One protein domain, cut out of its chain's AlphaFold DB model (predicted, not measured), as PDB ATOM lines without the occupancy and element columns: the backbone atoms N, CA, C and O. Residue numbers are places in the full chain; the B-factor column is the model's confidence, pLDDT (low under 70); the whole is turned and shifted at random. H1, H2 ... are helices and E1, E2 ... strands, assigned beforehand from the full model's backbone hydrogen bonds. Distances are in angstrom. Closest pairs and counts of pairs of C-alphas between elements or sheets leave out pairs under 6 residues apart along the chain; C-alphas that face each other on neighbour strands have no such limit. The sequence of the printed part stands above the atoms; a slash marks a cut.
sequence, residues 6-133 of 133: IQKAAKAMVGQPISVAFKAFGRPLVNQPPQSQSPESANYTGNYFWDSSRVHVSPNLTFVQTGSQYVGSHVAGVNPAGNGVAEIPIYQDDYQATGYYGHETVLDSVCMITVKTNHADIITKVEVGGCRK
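This is residues 6 to 133 of the 133 residues of an uncharacterized protein of Burkholderia cepacia (UniProt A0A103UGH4). A small head, one antiparallel sheet of four strands with two short helices side by side over one face and the other face bare, bears a very long two-stranded arm, the hairpin of E3 and E4, which makes most of the longest axis. A loop of residues 33 to 45, between E1 and E2, makes a second, smaller extension of the head. The printed part has 128 residues with two named helices and six named strands, in the order H1 H2 E1 E2 E3 E4 E5 E6; the sheet's order is E1 E2 E5 E6, and the class is mostly strand. The whole is extended, with a radius of gyration of the C-alphas of 24.9 A, and flat, spanning 79 by 43 by 20 A.

The twisted sheet has edge strands E1, residues 30 to 32, and E6, residues 123 to 132, with inner strands E2, residues 46 to 53, and E5, residues 110 to 117. The hairpin E1 and E2 has N 32 and O 47 within hydrogen-bond range at 3.0 A; E2 and E5 have N 48 and O 115 at 2.9 A; the hairpin E5 and E6 has N 114 and O 127 at 2.9 A. H1, residues 6 to 12, is over E6 at a height over the sheet of 8.1 A, and runs along it at 2 degrees on the local plane; their closest C-alphas, Ala 10 and Val 126, are 6.0 A apart. H2, residues 18 to 25, lies on the same face, over E5, at a height of 9.1 A, and runs along it at 1 degree on the local plane; their closest C-alphas, Ile 18 and Thr 117, are 7.2 A apart. H1 and H2 are apart. In both helices every O i to N i+4 pair is within hydrogen-bond range. The antiparallel hairpin of E3, residues 57 to 81, and E4, residues 86 to 105, has N 69 and O 96 within range at 2.8 A, and N 81 and O 86 at 2.8 A. E3 is apart from E5, and E4 from E2.

H1 begins at C-alpha 6, (1.777, 28.797, -82.981). E3 is 58.1 A long and bends by 53 degrees at residue 67; E4 is 56.5 A long and bends by 57 degrees at residue 102. C-alpha 81, where E3 ends, is at (-38.850, 74.986, -63.073). E2, 18.4 A, bends by 51 degrees at residue 50. E5 is 22.2 A long and E6 24.3 A, ending at C-alpha 132, (5.654, 27.045, -94.214).

The two C-alphas farthest apart, those of Glu 40 and Val 85, are 80.5 A apart. The printed part has no cut. The link from E1 to E2, 13 residues, is long; the other links are tight. The mean pLDDT of the printed part is 73.9, and 40 residues are under 70, among them residues 36 to 44, 52 to 62, 80 to 86 and 101 to 110.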
ATOM      1  N   ILE A   6       2.957  29.523 -82.496       66.75
ATOM      2  CA  ILE A   6       1.777  28.797 -82.981       66.75
ATOM      3  C   ILE A   6       1.482  27.576 -82.113       66.75
ATOM      4  O   ILE A   6       0.348  27.368 -81.705       66.75
ATOM      5  N   GLN A   7       2.505  26.789 -81.778       70.88
ATOM      6  CA  GLN A   7       2.348  25.632 -80.897       70.88
ATOM      7  C   GLN A   7       1.943  26.042 -79.478       70.88
ATOM      8  O   GLN A   7       1.176  25.327 -78.835       70.88
ATOM      9  N   LYS A   8       2.427  27.189 -78.979       72.19
ATOM     10  CA  LYS A   8       1.980  27.741 -77.689       72.19
ATOM     11  C   LYS A   8       0.514  28.182 -77.739       72.19
ATOM     12  O   LYS A   8      -0.249  27.779 -76.868       72.19
ATOM     13  N   ALA A   9       0.120  28.944 -78.760       70.06
ATOM     14  CA  ALA A   9      -1.259  29.403 -78.931       70.06
ATOM     15  C   ALA A   9      -2.237  28.232 -79.130       70.06
ATOM     16  O   ALA A   9      -3.271  28.167 -78.476       70.06
ATOM     17  N   ALA A  10      -1.869  27.250 -79.956       74.62
ATOM     18  CA  ALA A  10      -2.645  26.035 -80.188       74.62
ATOM     19  C   ALA A  10      -2.850  25.211 -78.907       74.62
ATOM     20  O   ALA A  10      -3.953  24.736 -78.647       74.62
ATOM     21  N   LYS A  11      -1.816  25.076 -78.064       76.62
ATOM     22  CA  LYS A  11      -1.950  24.399 -76.763       76.62
ATOM     23  C   LYS A  11      -2.918  25.114 -75.820       76.62
ATOM     24  O   LYS A  11      -3.613  24.436 -75.072       76.62
ATOM     25  N   ALA A  12      -2.992  26.444 -75.867       78.50
ATOM     26  CA  ALA A  12      -3.914  27.218 -75.034       78.50
ATOM     27  C   ALA A  12      -5.398  27.012 -75.406       78.50
ATOM     28  O   ALA A  12      -6.272  27.361 -74.620       78.50
ATOM     29  N   MET A  13      -5.692  26.425 -76.573       81.62
ATOM     30  CA  MET A  13      -7.062  26.101 -76.988       81.62
ATOM     31  C   MET A  13      -7.592  24.804 -76.361       81.62
ATOM     32  O   MET A  13      -8.791  24.551 -76.415       81.62
ATOM     33  N   VAL A  14      -6.735  23.964 -75.769       83.94
ATOM     34  CA  VAL A  14      -7.185  22.734 -75.100       83.94
ATOM     35  C   VAL A  14      -8.081  23.092 -73.911       83.94
ATOM     36  O   VAL A  14      -7.734  23.944 -73.097       83.94
ATOM     37  N   GLY A  15      -9.242  22.445 -73.823       80.62
ATOM     38  CA  GLY A  15     -10.289  22.745 -72.844       80.62
ATOM     39  C   GLY A  15     -11.283  23.826 -73.283       80.62
ATOM     40  O   GLY A  15     -12.274  24.039 -72.592       80.62
ATOM     41  N   GLN A  16     -11.063  24.480 -74.428       85.88
ATOM     42  CA  GLN A  16     -11.999  25.450 -74.999       85.88
ATOM     43  C   GLN A  16     -12.978  24.783 -75.985       85.88
ATOM     44  O   GLN A  16     -12.675  23.715 -76.523       85.88
ATOM     45  N   PRO A  17     -14.134  25.406 -76.273       86.69
ATOM     46  CA  PRO A  17     -15.031  24.955 -77.336       86.69
ATOM     47  C   PRO A  17     -14.383  25.047 -78.725       86.69
ATOM     48  O   PRO A  17     -13.624  25.980 -79.004       86.69
ATOM     49  N   ILE A  18     -14.759  24.150 -79.645       86.12
ATOM     50  CA  ILE A  18     -14.259  24.147 -81.034       86.12
ATOM     51  C   ILE A  18     -14.486  25.469 -81.786       86.12
ATOM     52  O   ILE A  18     -13.717  25.826 -82.677       86.12
ATOM     53  N   SER A  19     -15.489  26.256 -81.384       84.56
ATOM     54  CA  SER A  19     -15.751  27.585 -81.946       84.56
ATOM     55  C   SER A  19     -14.565  28.548 -81.812       84.56
ATOM     56  O   SER A  19     -14.399  29.424 -82.662       84.56
ATOM     57  N   VAL A  20     -13.703  28.370 -80.802       81.06
ATOM     58  CA  VAL A  20     -12.452  29.132 -80.655       81.06
ATOM     59  C   VAL A  20     -11.491  28.823 -81.805       81.06
ATOM     60  O   VAL A  20     -10.914  29.746 -82.380       81.06
ATOM     61  N   ALA A  21     -11.374  27.554 -82.204       80.38
ATOM     62  CA  ALA A  21     -10.550  27.154 -83.341       80.38
ATOM     63  C   ALA A  21     -11.122  27.680 -84.668       80.38
ATOM     64  O   ALA A  21     -10.359  28.148 -85.506       80.38
ATOM     65  N   PHE A  22     -12.450  27.698 -84.847       83.50
ATOM     66  CA  PHE A  22     -13.068  28.297 -86.042       83.50
ATOM     67  C   PHE A  22     -12.827  29.803 -86.147       83.50
ATOM     68  O   PHE A  22     -12.590  30.308 -87.242       83.50
ATOM     69  N   LYS A  23     -12.854  30.527 -85.021       77.69
ATOM     70  CA  LYS A  23     -12.527  31.960 -84.995       77.69
ATOM     71  C   LYS A  23     -11.054  32.213 -85.312       77.69
ATOM     72  O   LYS A  23     -10.750  33.160 -86.025       77.69
ATOM     73  N   ALA A  24     -10.159  31.372 -84.796       75.00
ATOM     74  CA  ALA A  24      -8.722  31.536 -84.988       75.00
ATOM     75  C   ALA A  24      -8.253  31.112 -86.389       75.00
ATOM     76  O   ALA A  24      -7.446  31.793 -87.010       75.00
ATOM     77  N   PHE A  25      -8.737  29.978 -86.889       75.44
ATOM     78  CA  PHE A  25      -8.209  29.334 -88.094       75.44
ATOM     79  C   PHE A  25      -9.146  29.427 -89.301       75.44
ATOM     80  O   PHE A  25      -8.796  28.967 -90.389       75.44
ATOM     81  N   GLY A  26     -10.343  29.989 -89.123       75.44
ATOM     82  CA  GLY A  26     -11.392  29.987 -90.133       75.44
ATOM     83  C   GLY A  26     -12.033  28.609 -90.306       75.44
ATOM     84  O   GLY A  26     -11.980  27.738 -89.431       75.44
ATOM     85  N   ARG A  27     -12.659  28.393 -91.466       80.75
ATOM     86  CA  ARG A  27     -13.358  27.141 -91.776       80.75
ATOM     87  C   ARG A  27     -12.356  26.001 -92.035       80.75
ATOM     88  O   ARG A  27     -11.462  26.185 -92.859       80.75
ATOM     89  N   PRO A  28     -12.515  24.829 -91.396       84.88
ATOM     90  CA  PRO A  28     -11.647  23.686 -91.651       84.88
ATOM     91  C   PRO A  28     -11.924  23.043 -93.012       84.88
ATOM     92  O   PRO A  28     -13.044  23.090 -93.527       84.88
ATOM     93  N   LEU A  29     -10.900  22.379 -93.547       83.12
ATOM     94  CA  LEU A  29     -10.993  21.506 -94.714       83.12
ATOM     95  C   LEU A  29     -11.752  20.216 -94.373       83.12
ATOM     96  O   LEU A  29     -12.670  19.830 -95.094       83.12
ATOM     97  N   VAL A  30     -11.400  19.573 -93.255       84.62
ATOM     98  CA  VAL A  30     -12.164  18.442 -92.707       84.62
ATOM     99  C   VAL A  30     -13.002  18.954 -91.551       84.62
ATOM    100  O   VAL A  30     -12.459  19.452 -90.572       84.62
ATOM    101  N   ASN A  31     -14.319  18.820 -91.664       87.88
ATOM    102  CA  ASN A  31     -15.269  19.228 -90.638       87.88
ATOM    103  C   ASN A  31     -16.086  18.013 -90.188       87.88
ATOM    104  O   ASN A  31     -17.172  17.775 -90.715       87.88
ATOM    105  N   GLN A  32     -15.538  17.213 -89.273       86.50
ATOM    106  CA  GLN A  32     -16.226  16.047 -88.718       86.50
ATOM    107  C   GLN A  32     -16.620  16.348 -87.271       86.50
ATOM    108  O   GLN A  32     -15.824  16.091 -86.368       86.50
ATOM    109  N   PRO A  33     -17.813  16.914 -87.026       83.94
ATOM    110  CA  PRO A  33     -18.295  17.089 -85.667       83.94
ATOM    111  C   PRO A  33     -18.523  15.734 -84.979       83.94
ATOM    112  O   PRO A  33     -18.710  14.721 -85.667       83.94
ATOM    113  N   PRO A  34     -18.528  15.696 -83.636       80.06
ATOM    114  CA  PRO A  34     -18.889  14.503 -82.889       80.06
ATOM    115  C   PRO A  34     -20.268  14.020 -83.342       80.06
ATOM    116  O   PRO A  34     -21.233  14.784 -83.363       80.06
ATOM    117  N   GLN A  35     -20.375  12.752 -83.732       70.88
ATOM    118  CA  GLN A  35     -21.671  12.187 -84.089       70.88
ATOM    119  C   GLN A  35     -22.429  11.837 -82.810       70.88
ATOM    120  O   GLN A  35     -22.007  10.984 -82.032       70.88
ATOM    121  N   SER A  36     -23.553  12.516 -82.587       57.53
ATOM    122  CA  SER A  36     -24.411  12.323 -81.422       57.53
ATOM    123  C   SER A  36     -25.277  11.071 -81.574       57.53
ATOM    124  O   SER A  36     -26.490  11.183 -81.731       57.53
ATOM    125  N   GLN A  37     -24.700   9.871 -81.579       51.97
ATOM    126  CA  GLN A  37     -25.515   8.657 -81.503       51.97
ATOM    127  C   GLN A  37     -24.913   7.660 -80.510       51.97
ATOM    128  O   GLN A  37     -23.930   6.981 -80.780       51.97
ATOM    129  N   SER A  38     -25.591   7.592 -79.362       48.53
ATOM    130  CA  SER A  38     -25.431   6.661 -78.244       48.53
ATOM    131  C   SER A  38     -24.286   6.945 -77.245       48.53
ATOM    132  O   SER A  38     -23.160   7.194 -77.653       48.53
ATOM    133  N   PRO A  39     -24.538   6.885 -75.920       50.94
ATOM    134  CA  PRO A  39     -23.515   7.032 -74.872       50.94
ATOM    135  C   PRO A  39     -22.512   5.861 -74.787       50.94
ATOM    136  O   PRO A  39     -21.554   5.926 -74.021       50.94
ATOM    137  N   GLU A  40     -22.707   4.797 -75.568       50.47
ATOM    138  CA  GLU A  40     -21.907   3.557 -75.537       50.47
ATOM    139  C   GLU A  40     -20.589   3.640 -76.327       50.47
ATOM    140  O   GLU A  40     -19.749   2.741 -76.295       50.47
ATOM    141  N   SER A  41     -20.371   4.736 -77.034       49.94
ATOM    142  CA  SER A  41     -19.296   4.923 -78.001       49.94
ATOM    143  C   SER A  41     -18.370   6.043 -77.538       49.94
ATOM    144  O   SER A  41     -18.310   7.139 -78.096       49.94
ATOM    145  N   ALA A  42     -17.540   5.722 -76.547       49.78
ATOM    146  CA  ALA A  42     -16.448   6.573 -76.059       49.78
ATOM    147  C   ALA A  42     -15.448   7.040 -77.155       49.78
ATOM    148  O   ALA A  42     -14.538   7.817 -76.873       49.78
ATOM    149  N   ASN A  43     -15.625   6.588 -78.403       53.69
ATOM    150  CA  ASN A  43     -14.802   6.891 -79.568       53.69
ATOM    151  C   ASN A  43     -15.371   7.988 -80.494       53.69
ATOM    152  O   ASN A  43     -14.665   8.386 -81.425       53.69
ATOM    153  N   TYR A  44     -16.592   8.503 -80.281       60.72
ATOM    154  CA  TYR A  44     -17.122   9.606 -81.102       60.72
ATOM    155  C   TYR A  44     -16.545  10.949 -80.649       60.72
ATOM    156  O   TYR A  44     -17.104  11.681 -79.834       60.72
ATOM    157  N   THR A  45     -15.371  11.241 -81.191       74.88
ATOM    158  CA  THR A  45     -14.654  12.506 -81.043       74.88
ATOM    159  C   THR A  45     -14.802  13.310 -82.325       74.88
ATOM    160  O   THR A  45     -14.823  12.736 -83.415       74.88
ATOM    161  N   GLY A  46     -14.927  14.631 -82.209       82.81
ATOM    162  CA  GLY A  46     -14.868  15.490 -83.384       82.81
ATOM    163  C   GLY A  46     -13.438  15.556 -83.905       82.81
ATOM    164  O   GLY A  46     -12.474  15.490 -83.133       82.81
ATOM    165  N   ASN A  47     -13.292  15.665 -85.220       88.00
ATOM    166  CA  ASN A  47     -12.013  15.744 -85.901       88.00
ATOM    167  C   ASN A  47     -12.051  16.858 -86.947       88.00
ATOM    168  O   ASN A  47     -12.863  16.850 -87.876       88.00
ATOM    169  N   TYR A  48     -11.147  17.817 -86.792       88.38
ATOM    170  CA  TYR A  48     -11.092  19.006 -87.624       88.38
ATOM    171  C   TYR A  48      -9.683  19.196 -88.153       88.38
ATOM    172  O   TYR A  48      -8.714  19.065 -87.405       88.38
ATOM    173  N   PHE A  49      -9.573  19.506 -89.440       86.12
ATOM    174  CA  PHE A  49      -8.284  19.663 -90.100       86.12
ATOM    175  C   PHE A  49      -8.257  20.898 -90.988       86.12
ATOM    176  O   PHE A  49      -9.197  21.146 -91.745       86.12
ATOM    177  N   TRP A  50      -7.139  21.612 -90.949       85.69
ATOM    178  CA  TRP A  50      -6.812  22.701 -91.852       85.69
ATOM    179  C   TRP A  50      -5.467  22.417 -92.520       85.69
ATOM    180  O   TRP A  50      -4.490  22.133 -91.834       85.69
ATOM    181  N   ASP A  51      -5.426  22.515 -93.846       75.75
ATOM    182  CA  ASP A  51      -4.208  22.370 -94.664       75.75
ATOM    183  C   ASP A  51      -3.484  23.717 -94.843       75.75
ATOM    184  O   ASP A  51      -2.266  23.790 -94.981       75.75
ATOM    185  N   SER A  52      -4.239  24.818 -94.793       63.94
ATOM    186  CA  SER A  52      -3.731  26.142 -95.135       63.94
ATOM    187  C   SER A  52      -4.201  27.264 -94.214       63.94
ATOM    188  O   SER A  52      -4.438  28.390 -94.658       63.94
ATOM    189  N   SER A  53      -4.310  26.985 -92.913       60.41
ATOM    190  CA  SER A  53      -4.550  28.046 -91.934       60.41
ATOM    191  C   SER A  53      -3.371  28.996 -91.945       60.41
ATOM    192  O   SER A  53      -2.307  28.650 -91.441       60.41
ATOM    193  N   ARG A  54      -3.551  30.184 -92.514       55.38
ATOM    194  CA  ARG A  54      -2.680  31.328 -92.251       55.38
ATOM    195  C   ARG A  54      -2.726  31.600 -90.738       55.38
ATOM    196  O   ARG A  54      -3.849  31.667 -90.270       55.38
ATOM    197  N   VAL A  55      -1.559  31.678 -90.039       53.69
ATOM    198  CA  VAL A  55      -1.188  31.984 -88.600       53.69
ATOM    199  C   VAL A  55      -0.188  33.165 -88.276       53.69
ATOM    200  O   VAL A  55       0.988  33.102 -88.569       53.69
ATOM    201  N   HIS A  56      -0.601  34.268 -87.641       46.56
ATOM    202  CA  HIS A  56      -0.026  35.632 -87.466       46.56
ATOM    203  C   HIS A  56      -0.408  35.953 -86.034       46.56
ATOM    204  O   HIS A  56      -1.496  35.611 -85.554       46.56
ATOM    205  N   VAL A  57       0.429  36.749 -85.421       51.25
ATOM    206  CA  VAL A  57       0.105  37.452 -84.202       51.25
ATOM    207  C   VAL A  57       0.276  38.910 -84.565       51.25
ATOM    208  O   VAL A  57       1.329  39.262 -85.097       51.25
ATOM    209  N   SER A  58      -0.760  39.721 -84.362       46.31
ATOM    210  CA  SER A  58      -0.669  41.156 -84.588       46.31
ATOM    211  C   SER A  58       0.521  41.680 -83.776       46.31
ATOM    212  O   SER A  58       0.592  41.431 -82.565       46.31
ATOM    213  N   PRO A  59       1.476  42.388 -84.405       44.78
ATOM    214  CA  PRO A  59       2.554  43.037 -83.670       44.78
ATOM    215  C   PRO A  59       2.016  44.161 -82.770       44.78
ATOM    216  O   PRO A  59       2.705  44.590 -81.846       44.78
ATOM    217  N   ASN A  60       0.781  44.609 -83.017       46.25
ATOM    218  CA  ASN A  60       0.137  45.691 -82.297       46.25
ATOM    219  C   ASN A  60      -0.695  45.151 -81.131       46.25
ATOM    220  O   ASN A  60      -1.394  44.143 -81.242       46.25
ATOM    221  N   LEU A  61      -0.617  45.861 -80.009       55.47
ATOM    222  CA  LEU A  61      -1.496  45.660 -78.869       55.47
ATOM    223  C   LEU A  61      -2.882  46.215 -79.204       55.47
ATOM    224  O   LEU A  61      -3.020  47.407 -79.479       55.47
ATOM    225  N   THR A  62      -3.902  45.367 -79.139       65.94
ATOM    226  CA  THR A  62      -5.300  45.767 -79.316       65.94
ATOM    227  C   THR A  62      -5.951  45.887 -77.938       65.94
ATOM    228  O   THR A  62      -5.719  45.062 -77.051       65.94
ATOM    229  N   PHE A  63      -6.735  46.944 -77.721       72.44
ATOM    230  CA  PHE A  63      -7.469  47.122 -76.469       72.44
ATOM    231  C   PHE A  63      -8.666  46.167 -76.430       72.44
ATOM    232  O   PHE A  63      -9.559  46.247 -77.272       72.44
ATOM    233  N   VAL A  64      -8.685  45.267 -75.448       72.19
ATOM    234  CA  VAL A  64      -9.791  44.345 -75.190       72.19
ATOM    235  C   VAL A  64     -10.631  44.924 -74.062       72.19
ATOM    236  O   VAL A  64     -10.216  44.904 -72.903       72.19
ATOM    237  N   GLN A  65     -11.812  45.440 -74.402       77.25
ATOM    238  CA  GLN A  65     -12.762  45.939 -73.415       77.25
ATOM    239  C   GLN A  65     -13.366  44.767 -72.630       77.25
ATOM    240  O   GLN A  65     -14.007  43.886 -73.202       77.25
ATOM    241  N   THR A  66     -13.166  44.760 -71.315       80.38
ATOM    242  CA  THR A  66     -13.708  43.756 -70.385       80.38
ATOM    243  C   THR A  66     -14.850  44.299 -69.532       80.38
ATOM    244  O   THR A  66     -15.531  43.523 -68.865       80.38
ATOM    245  N   GLY A  67     -15.093  45.611 -69.562       81.25
ATOM    246  CA  GLY A  67     -16.208  46.229 -68.860       81.25
ATOM    247  C   GLY A  67     -16.285  47.738 -69.064       81.25
ATOM    248  O   GLY A  67     -15.718  48.306 -70.003       81.25
ATOM    249  N   SER A  68     -17.017  48.390 -68.170       85.94
ATOM    250  CA  SER A  68     -17.098  49.842 -68.057       85.94
ATOM    251  C   SER A  68     -17.166  50.226 -66.585       85.94
ATOM    252  O   SER A  68     -17.885  49.585 -65.819       85.94
ATOM    253  N   GLN A  69     -16.434  51.263 -66.187       85.06
ATOM    254  CA  GLN A  69     -16.473  51.818 -64.835       85.06
ATOM    255  C   GLN A  69     -17.130  53.195 -64.851       85.06
ATOM    256  O   GLN A  69     -16.897  53.978 -65.772       85.06
ATOM    257  N   TYR A  70     -17.935  53.483 -63.833       86.81
ATOM    258  CA  TYR A  70     -18.479  54.817 -63.601       86.81
ATOM    259  C   TYR A  70     -17.340  55.778 -63.242       86.81
ATOM    260  O   TYR A  70     -16.527  55.465 -62.370       86.81
ATOM    261  N   VAL A  71     -17.267  56.925 -63.920       90.12
ATOM    262  CA  VAL A  71     -16.195  57.921 -63.723       90.12
ATOM    263  C   VAL A  71     -16.697  59.277 -63.235       90.12
ATOM    264  O   VAL A  71     -15.893  60.165 -62.956       90.12
ATOM    265  N   GLY A  72     -18.006  59.427 -63.073       89.12
ATOM    266  CA  GLY A  72     -18.629  60.657 -62.611       89.12
ATOM    267  C   GLY A  72     -19.909  60.936 -63.375       89.12
ATOM    268  O   GLY A  72     -20.383  60.106 -64.141       89.12
ATOM    269  N   SER A  73     -20.458  62.117 -63.156       87.44
ATOM    270  CA  SER A  73     -21.686  62.569 -63.797       87.44
ATOM    271  C   SER A  73     -21.528  64.033 -64.181       87.44
ATOM    272  O   SER A  73     -21.036  64.825 -63.369       87.44
ATOM    273  N   HIS A  74     -21.978  64.410 -65.374       86.81
ATOM    274  CA  HIS A  74     -21.995  65.800 -65.828       86.81
ATOM    275  C   HIS A  74     -23.429  66.313 -65.974       86.81
ATOM    276  O   HIS A  74     -24.386  65.542 -66.038       86.81
ATOM    277  N   VAL A  75     -23.590  67.637 -66.009       88.56
ATOM    278  CA  VAL A  75     -24.887  68.257 -66.299       88.56
ATOM    279  C   VAL A  75     -25.127  68.168 -67.806       88.56
ATOM    280  O   VAL A  75     -24.469  68.858 -68.579       88.56
ATOM    281  N   ALA A  76     -26.059  67.311 -68.213       84.81
ATOM    282  CA  ALA A  76     -26.450  67.109 -69.608       84.81
ATOM    283  C   ALA A  76     -27.506  68.122 -70.082       84.81
ATOM    284  O   ALA A  76     -27.750  68.269 -71.279       84.81
ATOM    285  N   GLY A  77     -28.135  68.841 -69.151       84.31
ATOM    286  CA  GLY A  77     -29.092  69.893 -69.466       84.31
ATOM    287  C   GLY A  77     -29.698  70.518 -68.220       84.31
ATOM    288  O   GLY A  77     -29.371  70.143 -67.095       84.31
ATOM    289  N   VAL A  78     -30.603  71.467 -68.425       84.56
ATOM    290  CA  VAL A  78     -31.389  72.084 -67.355       84.56
ATOM    291  C   VAL A  78     -32.864  72.038 -67.726       84.56
ATOM    292  O   VAL A  78     -33.241  72.354 -68.854       84.56
ATOM    293  N   ASN A  79     -33.707  71.634 -66.782       78.56
ATOM    294  CA  ASN A  79     -35.149  71.779 -66.904       78.56
ATOM    295  C   ASN A  79     -35.574  73.124 -66.304       78.56
ATOM    296  O   ASN A  79     -35.207  73.412 -65.159       78.56
ATOM    297  N   PRO A  80     -36.384  73.929 -67.009       69.88
ATOM    298  CA  PRO A  80     -36.979  75.112 -66.414       69.88
ATOM    299  C   PRO A  80     -38.036  74.689 -65.385       69.88
ATOM    300  O   PRO A  80     -38.996  73.986 -65.704       69.88
ATOM    301  N   ALA A  81     -37.875  75.134 -64.144       66.25
ATOM    302  CA  ALA A  81     -38.850  74.986 -63.073       66.25
ATOM    303  C   ALA A  81     -39.527  76.330 -62.781       66.25
ATOM    304  O   ALA A  81     -38.872  77.369 -62.720       66.25
ATOM    305  N   GLY A  82     -40.855  76.295 -62.611       51.41
ATOM    306  CA  GLY A  82     -41.695  77.432 -62.212       51.41
ATOM    307  C   GLY A  82     -41.516  78.693 -63.066       51.41
ATOM    308  O   GLY A  82     -40.708  79.550 -62.729       51.41
ATOM    309  N   ASN A  83     -42.293  78.841 -64.148       59.72
ATOM    310  CA  ASN A  83     -42.370  80.061 -64.979       59.72
ATOM    311  C   ASN A  83     -41.012  80.669 -65.419       59.72
ATOM    312  O   ASN A  83     -40.940  81.865 -65.688       59.72
ATOM    313  N   GLY A  84     -39.945  79.865 -65.512       58.50
ATOM    314  CA  GLY A  84     -38.613  80.315 -65.944       58.50
ATOM    315  C   GLY A  84     -37.760  80.983 -64.858       58.50
ATOM    316  O   GLY A  84     -36.801  81.669 -65.196       58.50
ATOM    317  N   VAL A  85     -38.098  80.815 -63.572       58.34
ATOM    318  CA  VAL A  85     -37.404  81.479 -62.448       58.34
ATOM    319  C   VAL A  85     -36.330  80.588 -61.805       58.34
ATOM    320  O   VAL A  85     -35.426  81.099 -61.149       58.34
ATOM    321  N   ALA A  86     -36.387  79.267 -62.004       60.31
ATOM    322  CA  ALA A  86     -35.386  78.335 -61.492       60.31
ATOM    323  C   ALA A  86     -34.995  77.289 -62.544       60.31
ATOM    324  O   ALA A  86     -35.831  76.827 -63.318       60.31
ATOM    325  N   GLU A  87     -33.727  76.886 -62.546       75.06
ATOM    326  CA  GLU A  87     -33.201  75.822 -63.402       75.06
ATOM    327  C   GLU A  87     -32.873  74.595 -62.547       75.06
ATOM    328  O   GLU A  87     -32.183  74.702 -61.532       75.06
ATOM    329  N   ILE A  88     -33.382  73.425 -62.942       78.38
ATOM    330  CA  ILE A  88     -33.053  72.144 -62.307       78.38
ATOM    331  C   ILE A  88     -32.057  71.411 -63.211       78.38
ATOM    332  O   ILE A  88     -32.426  71.057 -64.334       78.38
ATOM    333  N   PRO A  89     -30.818  71.154 -62.758       80.25
ATOM    334  CA  PRO A  89     -29.838  70.425 -63.552       80.25
ATOM    335  C   PRO A  89     -30.246  68.959 -63.749       80.25
ATOM    336  O   PRO A  89     -30.676  68.278 -62.817       80.25
ATOM    337  N   ILE A  90     -30.085  68.478 -64.979       84.38
ATOM    338  CA  ILE A  90     -30.228  67.080 -65.379       84.38
ATOM    339  C   ILE A  90     -28.825  66.493 -65.433       84.38
ATOM    340  O   ILE A  90     -28.000  66.937 -66.232       84.38
ATOM    341  N   TYR A  91     -28.557  65.504 -64.590       84.69
ATOM    342  CA  TYR A  91     -27.270  64.820 -64.559       84.69
ATOM    343  C   TYR A  91     -27.305  63.564 -65.424       84.69
ATOM    344  O   TYR A  91     -28.294  62.829 -65.414       84.69
ATOM    345  N   GLN A  92     -26.221  63.324 -66.155       87.75
ATOM    346  CA  GLN A  92     -25.998  62.097 -66.904       87.75
ATOM    347  C   GLN A  92     -24.696  61.449 -66.441       87.75
ATOM    348  O   GLN A  92     -23.676  62.121 -66.288       87.75
ATOM    349  N   ASP A  93     -24.763  60.143 -66.196       90.75
ATOM    350  CA  ASP A  93     -23.632  59.344 -65.741       90.75
ATOM    351  C   ASP A  93     -22.651  59.085 -66.885       90.75
ATOM    352  O   ASP A  93     -23.032  58.620 -67.965       90.75
ATOM    353  N   ASP A  94     -21.373  59.313 -66.610       86.56
ATOM    354  CA  ASP A  94     -20.265  59.024 -67.502       86.56
ATOM    355  C   ASP A  94     -19.620  57.688 -67.135       86.56
ATOM    356  O   ASP A  94     -19.270  57.411 -65.980       86.56
ATOM    357  N   TYR A  95     -19.408  56.861 -68.155       86.56
ATOM    358  CA  TYR A  95     -18.755  55.565 -68.034       86.56
ATOM    359  C   TYR A  95     -17.521  55.507 -68.929       86.56
ATOM    360  O   TYR A  95     -17.576  55.831 -70.115       86.56
ATOM    361  N   GLN A  96     -16.407  55.036 -68.375       84.31
ATOM    362  CA  GLN A  96     -15.182  54.773 -69.123       84.31
ATOM    363  C   GLN A  96     -15.031  53.270 -69.361       84.31
ATOM    364  O   GLN A  96     -15.185  52.467 -68.440       84.31
ATOM    365  N   ALA A  97     -14.702  52.881 -70.593       82.06
ATOM    366  CA  ALA A  97     -14.387  51.495 -70.925       82.06
ATOM    367  C   ALA A  97     -13.171  51.005 -70.120       82.06
ATOM    368  O   ALA A  97     -12.118  51.644 -70.115       82.06
ATOM    369  N   THR A  98     -13.308  49.853 -69.463       80.88
ATOM    370  CA  THR A  98     -12.211  49.158 -68.781       80.88
ATOM    371  C   THR A  98     -11.800  47.933 -69.584       80.88
ATOM    372  O   THR A  98     -12.613  47.318 -70.277       80.88
ATOM    373  N   GLY A  99     -10.515  47.598 -69.547       81.25
ATOM    374  CA  GLY A  99      -9.958  46.562 -70.404       81.25
ATOM    375  C   GLY A  99      -8.462  46.386 -70.223       81.25
ATOM    376  O   GLY A  99      -7.842  47.037 -69.381       81.25
ATOM    377  N   TYR A 100      -7.876  45.512 -71.033       74.06
ATOM    378  CA  TYR A 100      -6.432  45.309 -71.090       74.06
ATOM    379  C   TYR A 100      -5.943  45.348 -72.536       74.06
ATOM    380  O   TYR A 100      -6.661  44.987 -73.468       74.06
ATOM    381  N   TYR A 101      -4.701  45.783 -72.728       64.44
ATOM    382  CA  TYR A 101      -4.025  45.697 -74.017       64.44
ATOM    383  C   TYR A 101      -3.469  44.284 -74.191       64.44
ATOM    384  O   TYR A 101      -2.618  43.846 -73.418       64.44
ATOM    385  N   GLY A 102      -3.981  43.560 -75.183       57.72
ATOM    386  CA  GLY A 102      -3.552  42.206 -75.516       57.72
ATOM    387  C   GLY A 102      -3.080  42.122 -76.961       57.72
ATOM    388  O   GLY A 102      -3.560  42.850 -77.825       57.72
ATOM    389  N   HIS A 103      -2.140  41.223 -77.242       55.34
ATOM    390  CA  HIS A 103      -1.810  40.892 -78.625       55.34
ATOM    391  C   HIS A 103      -2.973  40.126 -79.249       55.34
ATOM    392  O   HIS A 103      -3.327  39.033 -78.801       55.34
ATOM    393  N   GLU A 104      -3.560  40.689 -80.295       52.12
ATOM    394  CA  GLU A 104      -4.543  39.985 -81.101       52.12
ATOM    395  C   GLU A 104      -3.825  38.925 -81.946       52.12
ATOM    396  O   GLU A 104      -2.814  39.191 -82.591       52.12
ATOM    397  N   THR A 105      -4.296  37.683 -81.920       49.09
ATOM    398  CA  THR A 105      -3.725  36.608 -82.747       49.09
ATOM    399  C   THR A 105      -4.477  36.637 -84.089       49.09
ATOM    400  O   THR A 105      -5.658  36.315 -84.088       49.09
ATOM    401  N   VAL A 106      -3.868  37.059 -85.211       47.78
ATOM    402  CA  VAL A 106      -4.583  37.364 -86.489       47.78
ATOM    403  C   VAL A 106      -4.045  36.620 -87.712       47.78
ATOM    404  O   VAL A 106      -3.333  37.165 -88.523       47.78
ATOM    405  N   LEU A 107      -4.390  35.363 -87.903       51.97
ATOM    406  CA  LEU A 107      -3.442  34.352 -88.326       51.97
ATOM    407  C   LEU A 107      -2.833  34.469 -89.855       51.97
ATOM    408  O   LEU A 107      -3.651  34.499 -90.750       51.97
ATOM    409  N   ASP A 108      -1.484  34.525 -90.219       50.38
ATOM    410  CA  ASP A 108      -0.678  34.567 -91.527       50.38
ATOM    411  C   ASP A 108       0.316  33.417 -92.001       50.38
ATOM    412  O   ASP A 108       0.611  33.330 -93.185       50.38
ATOM    413  N   SER A 109       0.911  32.547 -91.173       53.41
ATOM    414  CA  SER A 109       1.786  31.407 -91.556       53.41
ATOM    415  C   SER A 109       0.955  30.179 -91.900       53.41
ATOM    416  O   SER A 109       0.154  29.770 -91.071       53.41
ATOM    417  N   VAL A 110       1.155  29.568 -93.065       63.22
ATOM    418  CA  VAL A 110       0.377  28.399 -93.506       63.22
ATOM    419  C   VAL A 110       0.848  27.163 -92.734       63.22
ATOM    420  O   VAL A 110       1.912  26.613 -93.025       63.22
ATOM    421  N   CYS A 111       0.089  26.748 -91.720       75.88
ATOM    422  CA  CYS A 111       0.339  25.517 -90.969       75.88
ATOM    423  C   CYS A 111      -0.779  24.501 -91.199       75.88
ATOM    424  O   CYS A 111      -1.950  24.860 -91.319       75.88
ATOM    425  N   MET A 112      -0.400  23.226 -91.155       83.81
ATOM    426  CA  MET A 112      -1.351  22.137 -91.005       83.81
ATOM    427  C   MET A 112      -1.769  22.058 -89.537       83.81
ATOM    428  O   MET A 112      -0.915  21.944 -88.648       83.81
ATOM    429  N   ILE A 113      -3.071  22.130 -89.279       85.56
ATOM    430  CA  ILE A 113      -3.631  22.110 -87.926       85.56
ATOM    431  C   ILE A 113      -4.647  20.984 -87.836       85.56
ATOM    432  O   ILE A 113      -5.581  20.928 -88.632       85.56
ATOM    433  N   THR A 114      -4.485  20.122 -86.839       88.31
ATOM    434  CA  THR A 114      -5.450  19.071 -86.509       88.31
ATOM    435  C   THR A 114      -5.987  19.318 -85.111       88.31
ATOM    436  O   THR A 114      -5.217  19.427 -84.156       88.31
ATOM    437  N   VAL A 115      -7.307  19.384 -84.970       88.75
ATOM    438  CA  VAL A 115      -7.996  19.556 -83.689       88.75
ATOM    439  C   VAL A 115      -8.904  18.358 -83.453       88.75
ATOM    440  O   VAL A 115      -9.682  17.984 -84.328       88.75
ATOM    441  N   LYS A 116      -8.824  17.777 -82.255       89.38
ATOM    442  CA  LYS A 116      -9.762  16.750 -81.788       89.38
ATOM    443  C   LYS A 116     -10.594  17.276 -80.634       89.38
ATOM    444  O   LYS A 116     -10.059  17.957 -79.754       89.38
ATOM    445  N   THR A 117     -11.875  16.929 -80.619       89.31
ATOM    446  CA  THR A 117     -12.810  17.301 -79.551       89.31
ATOM    447  C   THR A 117     -13.389  16.072 -78.866       89.31
ATOM    448  O   THR A 117     -13.341  14.967 -79.400       89.31
ATOM    449  N   ASN A 118     -13.923  16.237 -77.660       85.75
ATOM    450  CA  ASN A 118     -14.791  15.234 -77.046       85.75
ATOM    451  C   ASN A 118     -16.225  15.322 -77.612       85.75
ATOM    452  O   ASN A 118     -16.520  16.148 -78.472       85.75
ATOM    453  N   HIS A 119     -17.132  14.492 -77.094       82.88
ATOM    454  CA  HIS A 119     -18.550  14.473 -77.479       82.88
ATOM    455  C   HIS A 119     -19.301  15.791 -77.207       82.88
ATOM    456  O   HIS A 119     -20.374  16.002 -77.759       82.88
ATOM    457  N   ALA A 120     -18.757  16.663 -76.354       83.12
ATOM    458  CA  ALA A 120     -19.314  17.971 -76.015       83.12
ATOM    459  C   ALA A 120     -18.663  19.114 -76.818       83.12
ATOM    460  O   ALA A 120     -18.765  20.276 -76.429       83.12
ATOM    461  N   ASP A 121     -17.949  18.792 -77.902       85.94
ATOM    462  CA  ASP A 121     -17.236  19.756 -78.745       85.94
ATOM    463  C   ASP A 121     -16.161  20.587 -78.023       85.94
ATOM    464  O   ASP A 121     -15.757  21.667 -78.468       85.94
ATOM    465  N   ILE A 122     -15.629  20.048 -76.924       86.44
ATOM    466  CA  ILE A 122     -14.498  20.626 -76.200       86.44
ATOM    467  C   ILE A 122     -13.201  20.056 -76.749       86.44
ATOM    468  O   ILE A 122     -13.033  18.839 -76.845       86.44
ATOM    469  N   ILE A 123     -12.262  20.938 -77.079       85.94
ATOM    470  CA  ILE A 123     -10.958  20.589 -77.636       85.94
ATOM    471  C   ILE A 123     -10.156  19.779 -76.614       85.94
ATOM    472  O   ILE A 123      -9.829  20.261 -75.531       85.94
ATOM    473  N   THR A 124      -9.786  18.556 -76.982       88.31
ATOM    474  CA  THR A 124      -8.950  17.660 -76.168       88.31
ATOM    475  C   THR A 124      -7.518  17.587 -76.678       88.31
ATOM    476  O   THR A 124      -6.599  17.299 -75.911       88.31
ATOM    477  N   LYS A 125      -7.303  17.860 -77.971       87.19
ATOM    478  CA  LYS A 125      -5.980  17.826 -78.594       87.19
ATOM    479  C   LYS A 125      -5.885  18.830 -79.733       87.19
ATOM    480  O   LYS A 125      -6.805  18.932 -80.539       87.19
ATOM    481  N   VAL A 126      -4.735  19.491 -79.832       85.19
ATOM    482  CA  VAL A 126      -4.350  20.292 -81.000       85.19
ATOM    483  C   VAL A 126      -2.947  19.893 -81.436       85.19
ATOM    484  O   VAL A 126      -2.019  19.868 -80.626       85.19
ATOM    485  N   GLU A 127      -2.791  19.581 -82.716       86.38
ATOM    486  CA  GLU A 127      -1.513  19.286 -83.357       86.38
ATOM    487  C   GLU A 127      -1.239  20.337 -84.427       86.38
ATOM    488  O   GLU A 127      -2.113  20.672 -85.223       86.38
ATOM    489  N   VAL A 128      -0.013  20.858 -84.431       83.31
ATOM    490  CA  VAL A 128       0.454  21.851 -85.402       83.31
ATOM    491  C   VAL A 128       1.670  21.271 -86.106       83.31
ATOM    492  O   VAL A 128       2.674  20.965 -85.454       83.31
ATOM    493  N   GLY A 129       1.588  21.145 -87.426       79.94
ATOM    494  CA  GLY A 129       2.644  20.607 -88.276       79.94
ATOM    495  C   GLY A 129       2.753  21.354 -89.602       79.94
ATOM    496  O   GLY A 129       1.978  22.260 -89.889       79.94
ATOM    497  N   GLY A 130       3.755  20.995 -90.409       72.12
ATOM    498  CA  GLY A 130       3.846  21.440 -91.805       72.12
ATOM    499  C   GLY A 130       3.948  22.953 -92.031       72.12
ATOM    500  O   GLY A 130       3.697  23.396 -93.145       72.12
ATOM    501  N   CYS A 131       4.299  23.741 -91.010       72.88
ATOM    502  CA  CYS A 131       4.341  25.198 -91.108       72.88
ATOM    503  C   CYS A 131       5.344  25.669 -92.169       72.88
ATOM    504  O   CYS A 131       6.549  25.426 -92.040       72.88
ATOM    505  N   ARG A 132       4.846  26.369 -93.191       64.81
ATOM    506  CA  ARG A 132       5.654  27.045 -94.214       64.81
ATOM    507  C   ARG A 132       5.664  28.551 -93.939       64.81
ATOM    508  O   ARG A 132       4.659  29.100 -93.489       64.81
ATOM    509  N   LYS A 133       6.827  29.172 -94.146       53.97
ATOM    510  CA  LYS A 133       6.988  30.630 -94.120       53.97
ATOM    511  C   LYS A 133       6.469  31.242 -95.411       53.97
ATOM    512  O   LYS A 133       6.635  30.575 -96.456       53.97
TER     513      LYS A 133